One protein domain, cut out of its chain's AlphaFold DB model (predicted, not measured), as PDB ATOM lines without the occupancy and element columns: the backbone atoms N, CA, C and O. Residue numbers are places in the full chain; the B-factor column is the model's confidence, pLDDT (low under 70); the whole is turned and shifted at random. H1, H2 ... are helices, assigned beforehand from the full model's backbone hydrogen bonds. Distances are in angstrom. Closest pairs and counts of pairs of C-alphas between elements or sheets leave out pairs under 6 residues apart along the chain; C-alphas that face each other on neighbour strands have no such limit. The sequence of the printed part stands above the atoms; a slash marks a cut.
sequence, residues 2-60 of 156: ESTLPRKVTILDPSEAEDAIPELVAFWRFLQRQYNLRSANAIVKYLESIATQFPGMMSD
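Overview. This is residues 2 to 60 of the 156 residues of an uncharacterized protein of Leptolyngbya sp. NIES-2104 (UniProt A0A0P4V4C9). A hairpin of two helices, H2 and H3, is extended by a small pair of short helices, H1 and H4, which meet at the end away from the hairpin's turn. From this pair an unnamed stretch, residues 2 to 13, leads away to one side, and its residues 2 to 8 stick out as a free tail. The printed part has 59 residues with four named helices, in the order H1, H2, H3, H4, and no named strand; its class is all helix. The whole is loose, with a radius of gyration of the C-alphas of 13.4 A, and flat, spanning 36 by 35 by 14 A.

Arrangement. H2, residues 20 to 35, is the longest helix. It touches H3, residues 40 to 50, with the C-alphas of Val 25 and Val 44 closest at 5.4 A. The two form a helical hairpin, at a shallow tilt of 10 degrees, opposite ways. H4, residues 54 to 59, is close to H2 but not clearly touching: the closest C-alphas, of Ile 21 and Phe 54, are 7.8 A apart. H1, residues 14 to 17, touches H4, with the C-alphas of Pro 14 and Pro 55 closest at 5.1 A. H1 and H3 are apart. In H2, H3 and H4 every O i to N i+4 pair is within hydrogen-bond range; H1 is too short for such a pair.

Along the chain. H2 runs 22.0 A from C-alpha 20 at (39.917, 3.179, 33.400) to C-alpha 35 at (20.437, 2.580, 23.244). H3 measures 15.6 A, H4 8.6 A and H1 5.5 A from first to last C-alpha. H4 ends with C-alpha 59 at (45.653, 1.685, 45.375).

Size, cuts and confidence. The C-alphas farthest apart, of Leu 12 and Asn 36, are 36.4 A apart. The printed part has no cut, and the three links between helices are tight. Mean pLDDT of the printed part is 87.4; residues 2 to 8 are under 70.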
ATOM      1  N   GLU A   2      27.572 -21.065  36.606       60.34
ATOM      2  CA  GLU A   2      27.994 -20.211  37.723       60.34
ATOM      3  C   GLU A   2      29.513 -20.060  37.666       60.34
ATOM      4  O   GLU A   2      30.217 -21.003  38.002       60.34
ATOM      5  N   SER A   3      29.995 -18.924  37.141       59.16
ATOM      6  CA  SER A   3      31.341 -18.339  37.351       59.16
ATOM      7  C   SER A   3      31.718 -17.394  36.192       59.16
ATOM      8  O   SER A   3      32.754 -17.551  35.550       59.16
ATOM      9  N   THR A   4      30.886 -16.403  35.882       60.44
ATOM     10  CA  THR A   4      31.238 -15.321  34.932       60.44
ATOM     11  C   THR A   4      31.302 -13.958  35.608       60.44
ATOM     12  O   THR A   4      31.285 -12.927  34.942       60.44
ATOM     13  N   LEU A   5      31.395 -13.934  36.939       51.78
ATOM     14  CA  LEU A   5      31.734 -12.711  37.650       51.78
ATOM     15  C   LEU A   5      33.259 -12.636  37.762       51.78
ATOM     16  O   LEU A   5      33.867 -13.590  38.260       51.78
ATOM     17  N   PRO A   6      33.891 -11.553  37.280       56.84
ATOM     18  CA  PRO A   6      35.332 -11.406  37.371       56.84
ATOM     19  C   PRO A   6      35.774 -11.440  38.837       56.84
ATOM     20  O   PRO A   6      35.104 -10.915  39.732       56.84
ATOM     21  N   ARG A   7      36.916 -12.090  39.079       64.75
ATOM     22  CA  ARG A   7      37.584 -12.059  40.384       64.75
ATOM     23  C   ARG A   7      37.989 -10.619  40.705       64.75
ATOM     24  O   ARG A   7      38.132  -9.792  39.806       64.75
ATOM     25  N   LYS A   8      38.164 -10.320  41.996       68.81
ATOM     26  CA  LYS A   8      38.649  -9.007  42.446       68.81
ATOM     27  C   LYS A   8      39.945  -8.668  41.704       68.81
ATOM     28  O   LYS A   8      40.875  -9.469  41.729       68.81
ATOM     29  N   VAL A   9      39.976  -7.504  41.062       72.62
ATOM     30  CA  VAL A   9      41.169  -6.986  40.389       72.62
ATOM     31  C   VAL A   9      42.015  -6.268  41.434       72.62
ATOM     32  O   VAL A   9      41.526  -5.357  42.108       72.62
ATOM     33  N   THR A  10      43.258  -6.709  41.590       72.06
ATOM     34  CA  THR A  10      44.271  -6.013  42.383       72.06
ATOM     35  C   THR A  10      45.207  -5.328  41.408       72.06
ATOM     36  O   THR A  10      45.839  -6.001  40.604       72.06
ATOM     37  N   ILE A  11      45.259  -4.006  41.489       79.75
ATOM     38  CA  ILE A  11      46.209  -3.176  40.757       79.75
ATOM     39  C   ILE A  11      47.382  -2.890  41.701       79.75
ATOM     40  O   ILE A  11      47.147  -2.587  42.877       79.75
ATOM     41  N   LEU A  12      48.612  -3.040  41.209       75.69
ATOM     42  CA  LEU A  12      49.842  -2.816  41.982       75.69
ATOM     43  C   LEU A  12      50.376  -1.396  41.776       75.69
ATOM     44  O   LEU A  12      50.758  -0.747  42.750       75.69
ATOM     45  N   ASP A  13      50.323  -0.900  40.539       78.56
ATOM     46  CA  ASP A  13      50.716   0.460  40.185       78.56
ATOM     47  C   ASP A  13      49.475   1.340  39.940       78.56
ATOM     48  O   ASP A  13      48.658   1.017  39.076       78.56
ATOM     49  N   PRO A  14      49.303   2.464  40.665       82.06
ATOM     50  CA  PRO A  14      48.238   3.426  40.397       82.06
ATOM     51  C   PRO A  14      48.120   3.861  38.930       82.06
ATOM     52  O   PRO A  14      47.009   4.184  38.509       82.06
ATOM     53  N   SER A  15      49.221   3.853  38.165       85.00
ATOM     54  CA  SER A  15      49.216   4.232  36.745       85.00
ATOM     55  C   SER A  15      48.308   3.332  35.892       85.00
ATOM     56  O   SER A  15      47.632   3.814  34.985       85.00
ATOM     57  N   GLU A  16      48.163   2.049  36.248       84.75
ATOM     58  CA  GLU A  16      47.279   1.101  35.551       84.75
ATOM     59  C   GLU A  16      45.789   1.483  35.664       84.75
ATOM     60  O   GLU A  16      44.948   0.970  34.927       84.75
ATOM     61  N   ALA A  17      45.434   2.370  36.600       87.94
ATOM     62  CA  ALA A  17      44.066   2.831  36.814       87.94
ATOM     63  C   ALA A  17      43.743   4.165  36.113       87.94
ATOM     64  O   ALA A  17      42.586   4.595  36.166       87.94
ATOM     65  N   GLU A  18      44.718   4.829  35.481       88.56
ATOM     66  CA  GLU A  18      44.543   6.167  34.893       88.56
ATOM     67  C   GLU A  18      43.558   6.167  33.714       88.56
ATOM     68  O   GLU A  18      42.677   7.030  33.640       88.56
ATOM     69  N   ASP A  19      43.627   5.149  32.855       90.88
ATOM     70  CA  ASP A  19      42.791   5.047  31.652       90.88
ATOM     71  C   ASP A  19      41.382   4.492  31.923       90.88
ATOM     72  O   ASP A  19      40.459   4.677  31.124       90.88
ATOM     73  N   ALA A  20      41.163   3.877  33.089       92.12
ATOM     74  CA  ALA A  20      39.917   3.179  33.400       92.12
ATOM     75  C   ALA A  20      38.686   4.104  33.374       92.12
ATOM     76  O   ALA A  20      37.631   3.744  32.848       92.12
ATOM     77  N   ILE A  21      38.792   5.311  33.940       94.75
ATOM     78  CA  ILE A  21      37.678   6.269  33.956       94.75
ATOM     79  C   ILE A  21      37.384   6.819  32.548       94.75
ATOM     80  O   ILE A  21      36.214   6.767  32.152       94.75
ATOM     81  N   PRO A  22      38.375   7.302  31.770       94.94
ATOM     82  CA  PRO A  22      38.179   7.665  30.365       94.94
ATOM     83  C   PRO A  22      37.499   6.571  29.529       94.94
ATOM     84  O   PRO A  22      36.539   6.863  28.805       94.94
ATOM     85  N   GLU A  23      37.926   5.314  29.666       95.94
ATOM     86  CA  GLU A  23      37.333   4.176  28.955       95.94
ATOM     87  C   GLU A  23      35.875   3.930  29.360       95.94
ATOM     88  O   GLU A  23      34.992   3.809  28.503       95.94
ATOM     89  N   LEU A  24      35.587   3.923  30.665       96.00
ATOM     90  CA  LEU A  24      34.223   3.764  31.168       96.00
ATOM     91  C   LEU A  24      33.320   4.906  30.691       96.00
ATOM     92  O   LEU A  24      32.192   4.661  30.255       96.00
ATOM     93  N   VAL A  25      33.799   6.152  30.713       97.12
ATOM     94  CA  VAL A  25      33.055   7.304  30.185       97.12
ATOM     95  C   VAL A  25      32.754   7.117  28.697       97.12
ATOM     96  O   VAL A  25      31.610   7.319  28.277       97.12
ATOM     97  N   ALA A  26      33.736   6.692  27.897       97.25
ATOM     98  CA  ALA A  26      33.540   6.423  26.476       97.25
ATOM     99  C   ALA A  26      32.480   5.333  26.243       97.25
ATOM    100  O   ALA A  26      31.581   5.513  25.410       97.25
ATOM    101  N   PHE A  27      32.525   4.254  27.028       97.06
ATOM    102  CA  PHE A  27      31.556   3.162  26.987       97.06
ATOM    103  C   PHE A  27      30.134   3.628  27.331       97.06
ATOM    104  O   PHE A  27      29.196   3.393  26.564       97.06
ATOM    105  N   TRP A  28      29.947   4.364  28.429       97.06
ATOM    106  CA  TRP A  28      28.624   4.869  28.809       97.06
ATOM    107  C   TRP A  28      28.078   5.884  27.805       97.06
ATOM    108  O   TRP A  28      26.883   5.862  27.500       97.06
ATOM    109  N   ARG A  29      28.937   6.726  27.215       96.69
ATOM    110  CA  ARG A  29      28.533   7.614  26.115       96.69
ATOM    111  C   ARG A  29      28.128   6.829  24.869       96.69
ATOM    112  O   ARG A  29      27.186   7.229  24.188       96.69
ATOM    113  N   PHE A  30      28.798   5.721  24.555       96.62
ATOM    114  CA  PHE A  30      28.367   4.824  23.482       96.62
ATOM    115  C   PHE A  30      26.981   4.231  23.768       96.62
ATOM    116  O   PHE A  30      26.105   4.316  22.907       96.62
ATOM    117  N   LEU A  31      26.745   3.724  24.983       96.44
ATOM    118  CA  LEU A  31      25.444   3.172  25.377       96.44
ATOM    119  C   LEU A  31      24.323   4.212  25.323       96.44
ATOM    120  O   LEU A  31      23.213   3.909  24.886       96.44
ATOM    121  N   GLN A  32      24.610   5.449  25.722       95.00
ATOM    122  CA  GLN A  32      23.675   6.555  25.564       95.00
ATOM    123  C   GLN A  32      23.313   6.774  24.091       95.00
ATOM    124  O   GLN A  32      22.138   6.907  23.774       95.00
ATOM    125  N   ARG A  33      24.305   6.813  23.191       96.50
ATOM    126  CA  ARG A  33      24.067   7.067  21.762       96.50
ATOM    127  C   ARG A  33      23.311   5.928  21.085       96.50
ATOM    128  O   ARG A  33      22.396   6.209  20.322       96.50
ATOM    129  N   GLN A  34      23.682   4.675  21.353       97.44
ATOM    130  CA  GLN A  34      23.091   3.528  20.657       97.44
ATOM    131  C   GLN A  34      21.767   3.050  21.241       97.44
ATOM    132  O   GLN A  34      20.896   2.603  20.503       97.44
ATOM    133  N   TYR A  35      21.595   3.154  22.557       95.75
ATOM    134  CA  TYR A  35      20.437   2.580  23.244       95.75
ATOM    135  C   TYR A  35      19.586   3.627  23.967       95.75
ATOM    136  O   TYR A  35      18.645   3.269  24.672       95.75
ATOM    137  N   ASN A  36      19.906   4.919  23.817       93.94
ATOM    138  CA  ASN A  36      19.228   6.035  24.483       93.94
ATOM    139  C   ASN A  36      19.086   5.828  26.001       93.94
ATOM    140  O   ASN A  36      18.052   6.113  26.615       93.94
ATOM    141  N   LEU A  37      20.133   5.266  26.614       93.94
ATOM    142  CA  LEU A  37      20.103   4.868  28.012       93.94
ATOM    143  C   LEU A  37      20.029   6.104  28.920       93.94
ATOM    144  O   LEU A  37      21.002   6.838  29.094       93.94
ATOM    145  N   ARG A  38      18.865   6.314  29.543       92.00
ATOM    146  CA  ARG A  38      18.551   7.522  30.328       92.00
ATOM    147  C   ARG A  38      19.506   7.770  31.502       92.00
ATOM    148  O   ARG A  38      19.742   8.922  31.861       92.00
ATOM    149  N   SER A  39      20.054   6.711  32.094       93.56
ATOM    150  CA  SER A  39      20.985   6.787  33.228       93.56
ATOM    151  C   SER A  39      22.428   7.097  32.828       93.56
ATOM    152  O   SER A  39      23.203   7.514  33.686       93.56
ATOM    153  N   ALA A  40      22.802   6.949  31.551       94.69
ATOM    154  CA  ALA A  40      24.195   7.057  31.120       94.69
ATOM    155  C   ALA A  40      24.820   8.419  31.462       94.69
ATOM    156  O   ALA A  40      25.930   8.466  31.978       94.69
ATOM    157  N   ASN A  41      24.085   9.523  31.284       94.12
ATOM    158  CA  ASN A  41      24.575  10.862  31.639       94.12
ATOM    159  C   ASN A  41      24.863  11.022  33.137       94.12
ATOM    160  O   ASN A  41      25.811  11.707  33.511       94.12
ATOM    161  N   ALA A  42      24.036  10.425  34.000       96.19
ATOM    162  CA  ALA A  42      24.255  10.485  35.442       96.19
ATOM    163  C   ALA A  42      25.504   9.683  35.835       96.19
ATOM    164  O   ALA A  42      26.296  10.143  36.652       96.19
ATOM    165  N   ILE A  43      25.706   8.525  35.200       96.00
ATOM    166  CA  ILE A  43      26.882   7.679  35.418       96.00
ATOM    167  C   ILE A  43      28.152   8.374  34.915       96.00
ATOM    168  O   ILE A  43      29.133   8.420  35.645       96.00
ATOM    169  N   VAL A  44      28.126   8.979  33.725       96.69
ATOM    170  CA  VAL A  44      29.257   9.754  33.185       96.69
ATOM    171  C   VAL A  44      29.656  10.878  34.142       96.69
ATOM    172  O   VAL A  44      30.823  10.966  34.501       96.69
ATOM    173  N   LYS A  45      28.694  11.670  34.635       96.88
ATOM    174  CA  LYS A  45      28.975  12.733  35.616       96.88
ATOM    175  C   LYS A  45      29.599  12.196  36.902       96.88
ATOM    176  O   LYS A  45      30.498  12.819  37.455       96.88
ATOM    177  N   TYR A  46      29.118  11.052  37.385       96.75
ATOM    178  CA  TYR A  46      29.691  10.404  38.559       96.75
ATOM    179  C   TYR A  46      31.137   9.954  38.306       96.75
ATOM    180  O   TYR A  46      32.015  10.271  39.104       96.75
ATOM    181  N   LEU A  47      31.400   9.282  37.184       96.12
ATOM    182  CA  LEU A  47      32.741   8.828  36.807       96.12
ATOM    183  C   LEU A  47      33.719  10.002  36.670       96.12
ATOM    184  O   LEU A  47      34.806   9.964  37.236       96.12
ATOM    185  N   GLU A  48      33.301  11.078  36.002       96.12
ATOM    186  CA  GLU A  48      34.089  12.308  35.877       96.12
ATOM    187  C   GLU A  48      34.371  12.942  37.256       96.12
ATOM    188  O   GLU A  48      35.476  13.425  37.494       96.12
ATOM    189  N   SER A  49      33.425  12.879  38.204       96.69
ATOM    190  CA  SER A  49      33.610  13.441  39.553       96.69
ATOM    191  C   SER A  49      34.632  12.695  40.417       96.69
ATOM    192  O   SER A  49      35.234  13.299  41.305       96.69
ATOM    193  N   ILE A  50      34.845  11.399  40.163       94.69
ATOM    194  CA  ILE A  50      35.809  10.575  40.906       94.69
ATOM    195  C   ILE A  50      37.147  10.421  40.176       94.69
ATOM    196  O   ILE A  50      38.070   9.857  40.756       94.69
ATOM    197  N   ALA A  51      37.273  10.917  38.939       92.50
ATOM    198  CA  ALA A  51      38.397  10.636  38.045       92.50
ATOM    199  C   ALA A  51      39.772  10.881  38.684       92.50
ATOM    200  O   ALA A  51      40.639  10.016  38.642       92.50
ATOM    201  N   THR A  52      39.950  12.024  39.348       91.31
ATOM    202  CA  THR A  52      41.230  12.406  39.972       91.31
ATOM    203  C   THR A  52      41.571  11.588  41.213       91.31
ATOM    204  O   THR A  52      42.735  11.453  41.572       91.31
ATOM    205  N   GLN A  53      40.559  11.049  41.889       91.25
ATOM    206  CA  GLN A  53      40.728  10.275  43.114       91.25
ATOM    207  C   GLN A  53      40.801   8.775  42.825       91.25
ATOM    208  O   GLN A  53      41.305   8.022  43.653       91.25
ATOM    209  N   PHE A  54      40.295   8.336  41.671       90.81
ATOM    210  CA  PHE A  54      40.104   6.932  41.336       90.81
ATOM    211  C   PHE A  54      41.390   6.093  41.429       90.81
ATOM    212  O   PHE A  54      41.332   5.067  42.110       90.81
ATOM    213  N   PRO A  55      42.557   6.523  40.898       88.81
ATOM    214  CA  PRO A  55      43.805   5.777  41.080       88.81
ATOM    215  C   PRO A  55      44.164   5.577  42.557       88.81
ATOM    216  O   PRO A  55      44.488   4.468  42.976       88.81
ATOM    217  N   GLY A  56      43.998   6.616  43.381       85.69
ATOM    218  CA  GLY A  56      44.204   6.539  44.830       85.69
ATOM    219  C   GLY A  56      43.198   5.623  45.532       85.69
ATOM    220  O   GLY A  56      43.554   4.881  46.442       85.69
ATOM    221  N   MET A  57      41.938   5.608  45.088       85.81
ATOM    222  CA  MET A  57      40.939   4.666  45.605       85.81
ATOM    223  C   MET A  57      41.285   3.215  45.243       85.81
ATOM    224  O   MET A  57      41.033   2.307  46.038       85.81
ATOM    225  N   MET A  58      41.854   2.996  44.054       83.81
ATOM    226  CA  MET A  58      42.254   1.681  43.554       83.81
ATOM    227  C   MET A  58      43.558   1.181  44.164       83.81
ATOM    228  O   MET A  58      43.715  -0.033  44.279       83.81
ATOM    229  N   SER A  59      44.438   2.057  44.642       82.19
ATOM    230  CA  SER A  59      45.653   1.685  45.375       82.19
ATOM    231  C   SER A  59      45.473   1.660  46.896       82.19
ATOM    232  O   SER A  59      46.330   1.141  47.592       82.19
ATOM    233  N   ASP A  60      44.342   2.117  47.442       81.00
ATOM    234  CA  ASP A  60      44.088   2.094  48.890       81.00
ATOM    235  C   ASP A  60      43.985   0.644  49.435       81.00
ATOM    236  O   ASP A  60      43.062  -0.098  49.046       81.00
TER     237      ASP A  60